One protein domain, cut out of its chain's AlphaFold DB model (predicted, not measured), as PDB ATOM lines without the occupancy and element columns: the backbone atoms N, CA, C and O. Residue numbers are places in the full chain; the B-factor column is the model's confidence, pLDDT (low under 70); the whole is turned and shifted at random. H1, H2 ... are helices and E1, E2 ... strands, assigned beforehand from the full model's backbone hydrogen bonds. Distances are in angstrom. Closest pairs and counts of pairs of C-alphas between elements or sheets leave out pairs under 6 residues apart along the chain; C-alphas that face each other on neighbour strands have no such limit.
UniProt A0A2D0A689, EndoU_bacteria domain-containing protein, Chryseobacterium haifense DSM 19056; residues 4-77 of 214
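Overview. This is residues 4 to 77 of the 214 residues of the protein "EndoU_bacteria domain-containing protein" of Chryseobacterium haifense DSM 19056 (UniProt A0A2D0A689). A small twisted sheet of four strands has two helices, H1 and H2, over one face, set at about a right angle to each other; a third helix, H3, packs on H2 and only grazes the sheet. The printed part has 74 residues, with four named strands and three named helices in the order E1 E2 E3 H1 H2 H3 E4. The sheet is mixed, in the order E3, E1, E2, E4, and the class is mixed, helices and strands. The whole is compact, with a radius of gyration of the C-alphas of 11.4 A, and spans 30 by 27 by 21 A.

Arrangement. E1, residues 4 to 9, and E2, residues 19 to 25, form an antiparallel hairpin, their directions at 141 degrees; N 4 and O 23 are within hydrogen-bond range at 2.8 A, as are N 6 and O 21 at 2.9 A. E3, residues 36 to 40, is an edge strand, antiparallel to E1 at 158 degrees, with N 37 and O 5 at 2.9 A. H1, residues 43 to 49, is on the sheet at a height of 9.0 A, over E1 and only just over E3, where 3 of its C-alphas fall; it runs across the strands, at 82 degrees to E1 on the local plane. Its closest C-alpha to E3 is that of Ile 46, 6.3 A from that of Phe 40. H2, residues 51 to 59, is on the same face at a height of 10.1 A, over E1 and E2 and slantwise to the strands, at 33 degrees to E1 on the local plane; the closest C-alphas of E1 and H2 are those of Lys 7 and Ile 52, 6.5 A apart. H1 and H2 only just touch, and only at the corner, with 3 pairs of C-alphas within 8 A, the closest those of Gly 47 and Tyr 53 at 6.5 A; they are about perpendicular, at 90 degrees. H3, residues 61 to 66, touches H2 at a steep tilt of 62 degrees, opposite ways, the closest C-alphas being those of Leu 57 and Ala 64 at 5.2 A. H1 and H3 are apart. E4, residues 74 to 76, is the other edge strand, parallel to E2 at 44 degrees, with N 24 and O 74 at 2.8 A. E2 pairs with E1 over residues 19 to 23 and with E4 over residues 23 to 25. In H1, H2 and H3 every O i to N i+4 pair is within hydrogen-bond range.

Along the chain. E1 begins at C-alpha 4, (-22.144, 22.785, -83.003), and is 11.5 A long; E2 is 18.2 A and E3 11.1 A. H1 is 10.2 A, H2 12.2 A and H3 8.5 A. E4, 6.0 A long, ends at C-alpha 76, (-20.317, 13.119, -79.460).

Size, cuts and confidence. The C-alphas farthest apart, those of Pro 30 and Lys 62, are 31.4 A from each other. The printed part has no cut and no long link. The mean pLDDT of the printed part is 90.5; residues 12 to 14 are under 70.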
ATOM      1  N   TYR A   4     -21.225  21.929 -83.736       95.69
ATOM      2  CA  TYR A   4     -22.144  22.785 -83.003       95.69
ATOM      3  C   TYR A   4     -21.371  23.509 -81.910       95.69
ATOM      4  O   TYR A   4     -20.357  23.008 -81.423       95.69
ATOM      5  N   ILE A   5     -21.861  24.665 -81.486       95.88
ATOM      6  CA  ILE A   5     -21.388  25.326 -80.269       95.88
ATOM      7  C   ILE A   5     -22.547  25.442 -79.294       95.88
ATOM      8  O   ILE A   5     -23.604  25.958 -79.638       95.88
ATOM      9  N   HIS A   6     -22.350  24.936 -78.083       93.56
ATOM     10  CA  HIS A   6     -23.360  24.924 -77.033       93.56
ATOM     11  C   HIS A   6     -23.025  25.983 -75.983       93.56
ATOM     12  O   HIS A   6     -21.860  26.118 -75.614       93.56
ATOM     13  N   LYS A   7     -24.036  26.684 -75.457       92.50
ATOM     14  CA  LYS A   7     -23.901  27.650 -74.350       92.50
ATOM     15  C   LYS A   7     -23.396  27.031 -73.046       92.50
ATOM     16  O   LYS A   7     -22.680  27.671 -72.284       92.50
ATOM     17  N   TYR A   8     -23.760  25.782 -72.772       87.31
ATOM     18  CA  TYR A   8     -23.392  25.106 -71.540       87.31
ATOM     19  C   TYR A   8     -23.300  23.600 -71.752       87.31
ATOM     20  O   TYR A   8     -24.298  22.916 -71.946       87.31
ATOM     21  N   LEU A   9     -22.084  23.082 -71.648       84.75
ATOM     22  CA  LEU A   9     -21.791  21.666 -71.575       84.75
ATOM     23  C   LEU A   9     -20.986  21.405 -70.307       84.75
ATOM     24  O   LEU A   9     -19.967  22.072 -70.055       84.75
ATOM     25  N   PRO A  10     -21.417  20.450 -69.472       77.38
ATOM     26  CA  PRO A  10     -20.609  20.070 -68.346       77.38
ATOM     27  C   PRO A  10     -19.376  19.281 -68.810       77.38
ATOM     28  O   PRO A  10     -19.250  18.843 -69.949       77.38
ATOM     29  N   SER A  11     -18.412  19.156 -67.910       72.62
ATOM     30  CA  SER A  11     -17.098  18.604 -68.212       72.62
ATOM     31  C   SER A  11     -17.100  17.129 -67.862       72.62
ATOM     32  O   SER A  11     -17.070  16.774 -66.679       72.62
ATOM     33  N   GLU A  12     -17.196  16.283 -68.883       63.91
ATOM     34  CA  GLU A  12     -17.290  14.833 -68.703       63.91
ATOM     35  C   GLU A  12     -15.996  14.255 -68.126       63.91
ATOM     36  O   GLU A  12     -16.044  13.462 -67.184       63.91
ATOM     37  N   ASN A  13     -14.850  14.743 -68.612       65.12
ATOM     38  CA  ASN A  13     -13.516  14.258 -68.248       65.12
ATOM     39  C   ASN A  13     -12.787  15.162 -67.240       65.12
ATOM     40  O   ASN A  13     -11.602  14.963 -66.976       65.12
ATOM     41  N   GLN A  14     -13.476  16.160 -66.669       66.75
ATOM     42  CA  GLN A  14     -12.865  17.205 -65.827       66.75
ATOM     43  C   GLN A  14     -11.720  17.957 -66.538       66.75
ATOM     44  O   GLN A  14     -10.818  18.492 -65.897       66.75
ATOM     45  N   ASP A  15     -11.764  18.003 -67.868       72.62
ATOM     46  CA  ASP A  15     -10.772  18.627 -68.745       72.62
ATOM     47  C   ASP A  15     -10.896  20.162 -68.756       72.62
ATOM     48  O   ASP A  15      -9.912  20.902 -68.875       72.62
ATOM     49  N   MET A  16     -12.123  20.656 -68.579       81.56
ATOM     50  CA  MET A  16     -12.449  22.074 -68.429       81.56
ATOM     51  C   MET A  16     -13.485  22.322 -67.329       81.56
ATOM     52  O   MET A  16     -14.122  21.404 -66.826       81.56
ATOM     53  N   ILE A  17     -13.687  23.587 -66.964       83.88
ATOM     54  CA  ILE A  17     -14.846  24.009 -66.164       83.88
ATOM     55  C   ILE A  17     -16.094  23.990 -67.066       83.88
ATOM     56  O   ILE A  17     -15.992  24.274 -68.268       83.88
ATOM     57  N   HIS A  18     -17.256  23.669 -66.486       87.31
ATOM     58  CA  HIS A  18     -18.564  23.728 -67.152       87.31
ATOM     59  C   HIS A  18     -18.775  25.061 -67.883       87.31
ATOM     60  O   HIS A  18     -18.318  26.102 -67.413       87.31
ATOM     61  N   GLY A  19     -19.441  25.021 -69.035       91.06
ATOM     62  CA  GLY A  19     -19.732  26.210 -69.841       91.06
ATOM     63  C   GLY A  19     -19.709  25.899 -71.331       91.06
ATOM     64  O   GLY A  19     -19.851  24.748 -71.728       91.06
ATOM     65  N   GLU A  20     -19.452  26.902 -72.155       94.81
ATOM     66  CA  GLU A  20     -19.531  26.812 -73.610       94.81
ATOM     67  C   GLU A  20     -18.543  25.788 -74.181       94.81
ATOM     68  O   GLU A  20     -17.372  25.781 -73.789       94.81
ATOM     69  N   ARG A  21     -18.973  24.923 -75.100       94.69
ATOM     70  CA  ARG A  21     -18.102  23.926 -75.751       94.69
ATOM     71  C   ARG A  21     -18.480  23.771 -77.218       94.69
ATOM     72  O   ARG A  21     -19.646  23.936 -77.580       94.69
ATOM     73  N   ILE A  22     -17.495  23.406 -78.034       95.69
ATOM     74  CA  ILE A  22     -17.726  22.919 -79.394       95.69
ATOM     75  C   ILE A  22     -17.972  21.415 -79.326       95.69
ATOM     76  O   ILE A  22     -17.242  20.693 -78.643       95.69
ATOM     77  N   VAL A  23     -18.999  20.967 -80.039       93.69
ATOM     78  CA  VAL A  23     -19.369  19.562 -80.178       93.69
ATOM     79  C   VAL A  23     -19.272  19.170 -81.640       93.69
ATOM     80  O   VAL A  23     -19.920  19.769 -82.495       93.69
ATOM     81  N   GLU A  24     -18.484  18.147 -81.927       94.25
ATOM     82  CA  GLU A  24     -18.499  17.433 -83.195       94.25
ATOM     83  C   GLU A  24     -19.450  16.241 -83.072       94.25
ATOM     84  O   GLU A  24     -19.397  15.492 -82.098       94.25
ATOM     85  N   THR A  25     -20.328  16.060 -84.052       91.25
ATOM     86  CA  THR A  25     -21.318  14.971 -84.056       91.25
ATOM     87  C   THR A  25     -21.189  14.147 -85.330       91.25
ATOM     88  O   THR A  25     -20.803  14.660 -86.380       91.25
ATOM     89  N   GLN A  26     -21.539  12.862 -85.278       88.38
ATOM     90  CA  GLN A  26     -21.466  11.999 -86.466       88.38
ATOM     91  C   GLN A  26     -22.516  12.347 -87.534       88.38
ATOM     92  O   GLN A  26     -22.297  12.108 -88.721       88.38
ATOM     93  N   SER A  27     -23.647  12.928 -87.129       85.75
ATOM     94  CA  SER A  27     -24.754  13.300 -88.011       85.75
ATOM     95  C   SER A  27     -25.412  14.597 -87.552       85.75
ATOM     96  O   SER A  27     -25.214  15.047 -86.426       85.75
ATOM     97  N   GLN A  28     -26.169  15.229 -88.446       87.62
ATOM     98  CA  GLN A  28     -26.900  16.445 -88.112       87.62
ATOM     99  C   GLN A  28     -27.955  16.161 -87.031       87.62
ATOM    100  O   GLN A  28     -28.675  15.168 -87.114       87.62
ATOM    101  N   LEU A  29     -28.054  17.045 -86.033       84.25
ATOM    102  CA  LEU A  29     -29.070  16.959 -84.995       84.25
ATOM    103  C   LEU A  29     -30.454  17.164 -85.629       84.25
ATOM    104  O   LEU A  29     -30.620  18.089 -86.426       84.25
ATOM    105  N   PRO A  30     -31.458  16.340 -85.285       81.75
ATOM    106  CA  PRO A  30     -32.783  16.416 -85.895       81.75
ATOM    107  C   PRO A  30     -33.670  17.526 -85.299       81.75
ATOM    108  O   PRO A  30     -34.886  17.490 -85.464       81.75
ATOM    109  N   PHE A  31     -33.091  18.485 -84.572       79.06
ATOM    110  CA  PHE A  31     -33.809  19.550 -83.875       79.06
ATOM    111  C   PHE A  31     -32.963  20.823 -83.770       79.06
ATOM    112  O   PHE A  31     -31.733  20.774 -83.767       79.06
ATOM    113  N   GLU A  32     -33.648  21.955 -83.640       80.38
ATOM    114  CA  GLU A  32     -33.063  23.261 -83.336       80.38
ATOM    115  C   GLU A  32     -33.251  23.585 -81.846       80.38
ATOM    116  O   GLU A  32     -34.167  23.078 -81.196       80.38
ATOM    117  N   SER A  33     -32.382  24.426 -81.286       82.62
ATOM    118  CA  SER A  33     -32.465  24.874 -79.894       82.62
ATOM    119  C   SER A  33     -31.854  26.260 -79.744       82.62
ATOM    120  O   SER A  33     -30.957  26.634 -80.491       82.62
ATOM    121  N   THR A  34     -32.289  27.012 -78.735       84.12
ATOM    122  CA  THR A  34     -31.631  28.265 -78.337       84.12
ATOM    123  C   THR A  34     -30.347  28.034 -77.542       84.12
ATOM    124  O   THR A  34     -29.608  28.987 -77.288       84.12
ATOM    125  N   GLU A  35     -30.086  26.797 -77.116       87.19
ATOM    126  CA  GLU A  35     -28.945  26.442 -76.270       87.19
ATOM    127  C   GLU A  35     -27.686  26.079 -77.059       87.19
ATOM    128  O   GLU A  35     -26.594  26.025 -76.482       87.19
ATOM    129  N   PHE A  36     -27.807  25.883 -78.372       91.50
ATOM    130  CA  PHE A  36     -26.681  25.657 -79.269       91.50
ATOM    131  C   PHE A  36     -26.923  26.268 -80.655       91.50
ATOM    132  O   PHE A  36     -28.055  26.510 -81.050       91.50
ATOM    133  N   GLU A  37     -25.850  26.479 -81.411       95.62
ATOM    134  CA  GLU A  37     -25.895  26.909 -82.812       95.62
ATOM    135  C   GLU A  37     -25.195  25.878 -83.706       95.62
ATOM    136  O   GLU A  37     -24.214  25.250 -83.296       95.62
ATOM    137  N   GLY A  38     -25.695  25.714 -84.931       94.12
ATOM    138  CA  GLY A  38     -25.184  24.795 -85.947       94.12
ATOM    139  C   GLY A  38     -26.318  24.237 -86.821       94.12
ATOM    140  O   GLY A  38     -27.461  24.664 -86.673       94.12
ATOM    141  N   PRO A  39     -26.034  23.283 -87.723       95.19
ATOM    142  CA  PRO A  39     -24.721  22.698 -87.981       95.19
ATOM    143  C   PRO A  39     -23.775  23.659 -88.708       95.19
ATOM    144  O   PRO A  39     -24.134  24.277 -89.708       95.19
ATOM    145  N   PHE A  40     -22.524  23.699 -88.263       96.56
ATOM    146  CA  PHE A  40     -21.409  24.306 -88.983       96.56
ATOM    147  C   PHE A  40     -20.582  23.217 -89.667       96.56
ATOM    148  O   PHE A  40     -20.341  22.149 -89.102       96.56
ATOM    149  N   LYS A  41     -20.116  23.469 -90.888       95.44
ATOM    150  CA  LYS A  41     -19.283  22.518 -91.642       95.44
ATOM    151  C   LYS A  41     -17.830  22.541 -91.191       95.44
ATOM    152  O   LYS A  41     -17.124  21.552 -91.358       95.44
ATOM    153  N   THR A  42     -17.373  23.671 -90.657       96.56
ATOM    154  CA  THR A  42     -15.989  23.864 -90.210       96.56
ATOM    155  C   THR A  42     -15.939  24.695 -88.932       96.56
ATOM    156  O   THR A  42     -16.808  25.533 -88.695       96.56
ATOM    157  N   LEU A  43     -14.868  24.546 -88.147       96.88
ATOM    158  CA  LEU A  43     -14.612  25.409 -86.985       96.88
ATOM    159  C   LEU A  43     -14.541  26.896 -87.376       96.88
ATOM    160  O   LEU A  43     -14.993  27.764 -86.633       96.88
ATOM    161  N   LYS A  44     -14.035  27.206 -88.577       96.88
ATOM    162  CA  LYS A  44     -13.986  28.579 -89.099       96.88
ATOM    163  C   LYS A  44     -15.379  29.203 -89.214       96.88
ATOM    164  O   LYS A  44     -15.529  30.388 -88.935       96.88
ATOM    165  N   GLU A  45     -16.386  28.428 -89.610       97.88
ATOM    166  CA  GLU A  45     -17.763  28.924 -89.698       97.88
ATOM    167  C   GLU A  45     -18.333  29.278 -88.321       97.88
ATOM    168  O   GLU A  45     -19.018  30.292 -88.216       97.88
ATOM    169  N   ILE A  46     -17.988  28.532 -87.262       97.62
ATOM    170  CA  ILE A  46     -18.336  28.909 -85.880       97.62
ATOM    171  C   ILE A  46     -17.747  30.287 -85.570       97.62
ATOM    172  O   ILE A  46     -18.464  31.198 -85.163       97.62
ATOM    173  N   GLY A  47     -16.449  30.461 -85.830       96.50
ATOM    174  CA  GLY A  47     -15.731  31.700 -85.529       96.50
ATOM    175  C   GLY A  47     -16.287  32.947 -86.226       96.50
ATOM    176  O   GLY A  47     -16.137  34.051 -85.708       96.50
ATOM    177  N   LEU A  48     -16.927  32.780 -87.386       96.62
ATOM    178  CA  LEU A  48     -17.475  33.881 -88.184       96.62
ATOM    179  C   LEU A  48     -18.969  34.119 -87.942       96.62
ATOM    180  O   LEU A  48     -19.404  35.266 -87.980       96.62
ATOM    181  N   ASN A  49     -19.743  33.056 -87.707       97.06
ATOM    182  CA  ASN A  49     -21.202  33.104 -87.837       97.06
ATOM    183  C   ASN A  49     -21.965  32.808 -86.536       97.06
ATOM    184  O   ASN A  49     -23.167  33.046 -86.487       97.06
ATOM    185  N   SER A  50     -21.314  32.270 -85.500       97.31
ATOM    186  CA  SER A  50     -21.986  31.921 -84.242       97.31
ATOM    187  C   SER A  50     -22.127  33.131 -83.319       97.31
ATOM    188  O   SER A  50     -21.117  33.710 -82.912       97.31
ATOM    189  N   ASN A  51     -23.353  33.467 -82.906       97.06
ATOM    190  CA  ASN A  51     -23.575  34.504 -81.895       97.06
ATOM    191  C   ASN A  51     -23.082  34.045 -80.522       97.06
ATOM    192  O   ASN A  51     -22.461  34.833 -79.813       97.06
ATOM    193  N   ILE A  52     -23.276  32.763 -80.178       97.06
ATOM    194  CA  ILE A  52     -22.755  32.175 -78.933       97.06
ATOM    195  C   ILE A  52     -21.239  32.386 -78.852       97.06
ATOM    196  O   ILE A  52     -20.722  32.812 -77.820       97.06
ATOM    197  N   TYR A  53     -20.519  32.132 -79.945       97.62
ATOM    198  CA  TYR A  53     -19.080  32.347 -80.003       97.62
ATOM    199  C   TYR A  53     -18.712  33.830 -79.934       97.62
ATOM    200  O   TYR A  53     -17.799  34.178 -79.186       97.62
ATOM    201  N   GLN A  54     -19.405  34.709 -80.670       97.62
ATOM    202  CA  GLN A  54     -19.118  36.149 -80.617       97.62
ATOM    203  C   GLN A  54     -19.292  36.709 -79.202       97.62
ATOM    204  O   GLN A  54     -18.485  37.526 -78.751       97.62
ATOM    205  N   ASP A  55     -20.315  36.260 -78.483       97.25
ATOM    206  CA  ASP A  55     -20.551  36.675 -77.105       97.25
ATOM    207  C   ASP A  55     -19.514  36.077 -76.153       97.25
ATOM    208  O   ASP A  55     -18.980  36.782 -75.291       97.25
ATOM    209  N   LEU A  56     -19.139  34.809 -76.345       97.19
ATOM    210  CA  LEU A  56     -18.065  34.182 -75.582       97.19
ATOM    211  C   LEU A  56     -16.719  34.888 -75.795       97.19
ATOM    212  O   LEU A  56     -15.983  35.102 -74.835       97.19
ATOM    213  N   LEU A  57     -16.388  35.272 -77.027       97.56
ATOM    214  CA  LEU A  57     -15.137  35.950 -77.361       97.56
ATOM    215  C   LEU A  57     -15.019  37.306 -76.654       97.56
ATOM    216  O   LEU A  57     -13.943  37.646 -76.163       97.56
ATOM    217  N   LYS A  58     -16.127  38.049 -76.552       97.50
ATOM    218  CA  LYS A  58     -16.183  39.331 -75.830       97.50
ATOM    219  C   LYS A  58     -16.028  39.148 -74.320       97.50
ATOM    220  O   LYS A  58     -15.289  39.895 -73.687       97.50
ATOM    221  N   ASN A  59     -16.721  38.163 -73.748       97.31
ATOM    222  CA  ASN A  59     -16.832  38.010 -72.295       97.31
ATOM    223  C   ASN A  59     -15.714  37.151 -71.681       97.31
ATOM    224  O   ASN A  59     -15.331  37.346 -70.529       97.31
ATOM    225  N   ASN A  60     -15.185  36.183 -72.430       96.81
ATOM    226  CA  ASN A  60     -14.155  35.254 -71.978       96.81
ATOM    227  C   ASN A  60     -13.257  34.789 -73.147       96.81
ATOM    228  O   ASN A  60     -13.312  33.625 -73.564       96.81
ATOM    229  N   PRO A  61     -12.367  35.665 -73.654       96.81
ATOM    230  CA  PRO A  61     -11.530  35.371 -74.821       96.81
ATOM    231  C   PRO A  61     -10.592  34.175 -74.606       96.81
ATOM    232  O   PRO A  61     -10.314  33.428 -75.542       96.81
ATOM    233  N   LYS A  62     -10.148  33.934 -73.363       95.81
ATOM    234  CA  LYS A  62      -9.328  32.759 -73.023       95.81
ATOM    235  C   LYS A  62     -10.092  31.459 -73.259       95.81
ATOM    236  O   LYS A  62      -9.543  30.521 -73.830       95.81
ATOM    237  N   ARG A  63     -11.358  31.392 -72.829       95.19
ATOM    238  CA  ARG A  63     -12.213  30.231 -73.101       95.19
ATOM    239  C   ARG A  63     -12.515  30.118 -74.591       95.19
ATOM    240  O   ARG A  63     -12.398  29.018 -75.119       95.19
ATOM    241  N   ALA A  64     -12.836  31.230 -75.257       96.88
ATOM    242  CA  ALA A  64     -13.111  31.260 -76.694       96.88
ATOM    243  C   ALA A  64     -11.970  30.651 -77.521       96.88
ATOM    244  O   ALA A  64     -12.226  29.875 -78.435       96.88
ATOM    245  N   GLN A  65     -10.717  30.953 -77.173       95.81
ATOM    246  CA  GLN A  65      -9.551  30.338 -77.806       95.81
ATOM    247  C   GLN A  65      -9.429  28.852 -77.450       95.81
ATOM    248  O   GLN A  65      -9.249  28.016 -78.331       95.81
ATOM    249  N   LYS A  66      -9.563  28.517 -76.164       94.75
ATOM    250  CA  LYS A  66      -9.343  27.157 -75.660       94.75
ATOM    251  C   LYS A  66     -10.299  26.125 -76.267       94.75
ATOM    252  O   LYS A  66      -9.876  25.018 -76.573       94.75
ATOM    253  N   ILE A  67     -11.574  26.468 -76.470       95.06
ATOM    254  CA  ILE A  67     -12.570  25.516 -77.005       95.06
ATOM    255  C   ILE A  67     -12.350  25.147 -78.482       95.06
ATOM    256  O   ILE A  67     -13.013  24.238 -78.967       95.06
ATOM    257  N   PHE A  68     -11.444  25.841 -79.182       96.31
ATOM    258  CA  PHE A  68     -11.036  25.528 -80.556       96.31
ATOM    259  C   PHE A  68      -9.852  24.555 -80.633       96.31
ATOM    260  O   PHE A  68      -9.529  24.089 -81.723       96.31
ATOM    261  N   GLU A  69      -9.180  24.257 -79.518       94.69
ATOM    262  CA  GLU A  69      -8.102  23.268 -79.521       94.69
ATOM    263  C   GLU A  69      -8.699  21.853 -79.590       94.69
ATOM    264  O   GLU A  69      -9.645  21.537 -78.867       94.69
ATOM    265  N   GLU A  70      -8.114  20.987 -80.422       91.06
ATOM    266  CA  GLU A  70      -8.630  19.640 -80.728       91.06
ATOM    267  C   GLU A  70      -8.964  18.814 -79.476       91.06
ATOM    268  O   GLU A  70     -10.004  18.165 -79.407       91.06
ATOM    269  N   ASN A  71      -8.119  18.895 -78.444       88.56
ATOM    270  CA  ASN A  71      -8.288  18.144 -77.197       88.56
ATOM    271  C   ASN A  71      -9.490  18.605 -76.349       88.56
ATOM    272  O   ASN A  71      -9.852  17.918 -75.397       88.56
ATOM    273  N   PHE A  72     -10.089  19.762 -76.653       90.69
ATOM    274  CA  PHE A  72     -11.241  20.314 -75.933       90.69
ATOM    275  C   PHE A  72     -12.552  20.244 -76.729       90.69
ATOM    276  O   PHE A  72     -13.621  20.511 -76.159       90.69
ATOM    277  N   ILE A  73     -12.497  19.840 -78.001       92.12
ATOM    278  CA  ILE A  73     -13.683  19.573 -78.817       92.12
ATOM    279  C   ILE A  73     -14.331  18.277 -78.329       92.12
ATOM    280  O   ILE A  73     -13.698  17.225 -78.256       92.12
ATOM    281  N   VAL A  74     -15.615  18.352 -77.982       89.94
ATOM    282  CA  VAL A  74     -16.380  17.183 -77.541       89.94
ATOM    283  C   VAL A  74     -16.794  16.386 -78.770       89.94
ATOM    284  O   VAL A  74     -17.553  16.880 -79.598       89.94
ATOM    285  N   LYS A  75     -16.321  15.147 -78.887       89.50
ATOM    286  CA  LYS A  75     -16.718  14.234 -79.964       89.50
ATOM    287  C   LYS A  75     -17.888  13.386 -79.490       89.50
ATOM    288  O   LYS A  75     -17.709  12.407 -78.771       89.50
ATOM    289  N   ALA A  76     -19.096  13.806 -79.845       85.81
ATOM    290  CA  ALA A  76     -20.317  13.119 -79.460       85.81
ATOM    291  C   ALA A  76     -20.568  11.925 -80.390       85.81
ATOM    292  O   ALA A  76     -20.960  12.076 -81.550       85.81
ATOM    293  N   GLU A  77     -20.359  10.724 -79.854       78.62
ATOM    294  CA  GLU A  77     -20.689   9.467 -80.534       78.62
ATOM    295  C   GLU A  77     -22.175   9.121 -80.415       78.62
ATOM    296  O   GLU A  77     -22.754   8.544 -81.331       78.62
TER     297      GLU A  77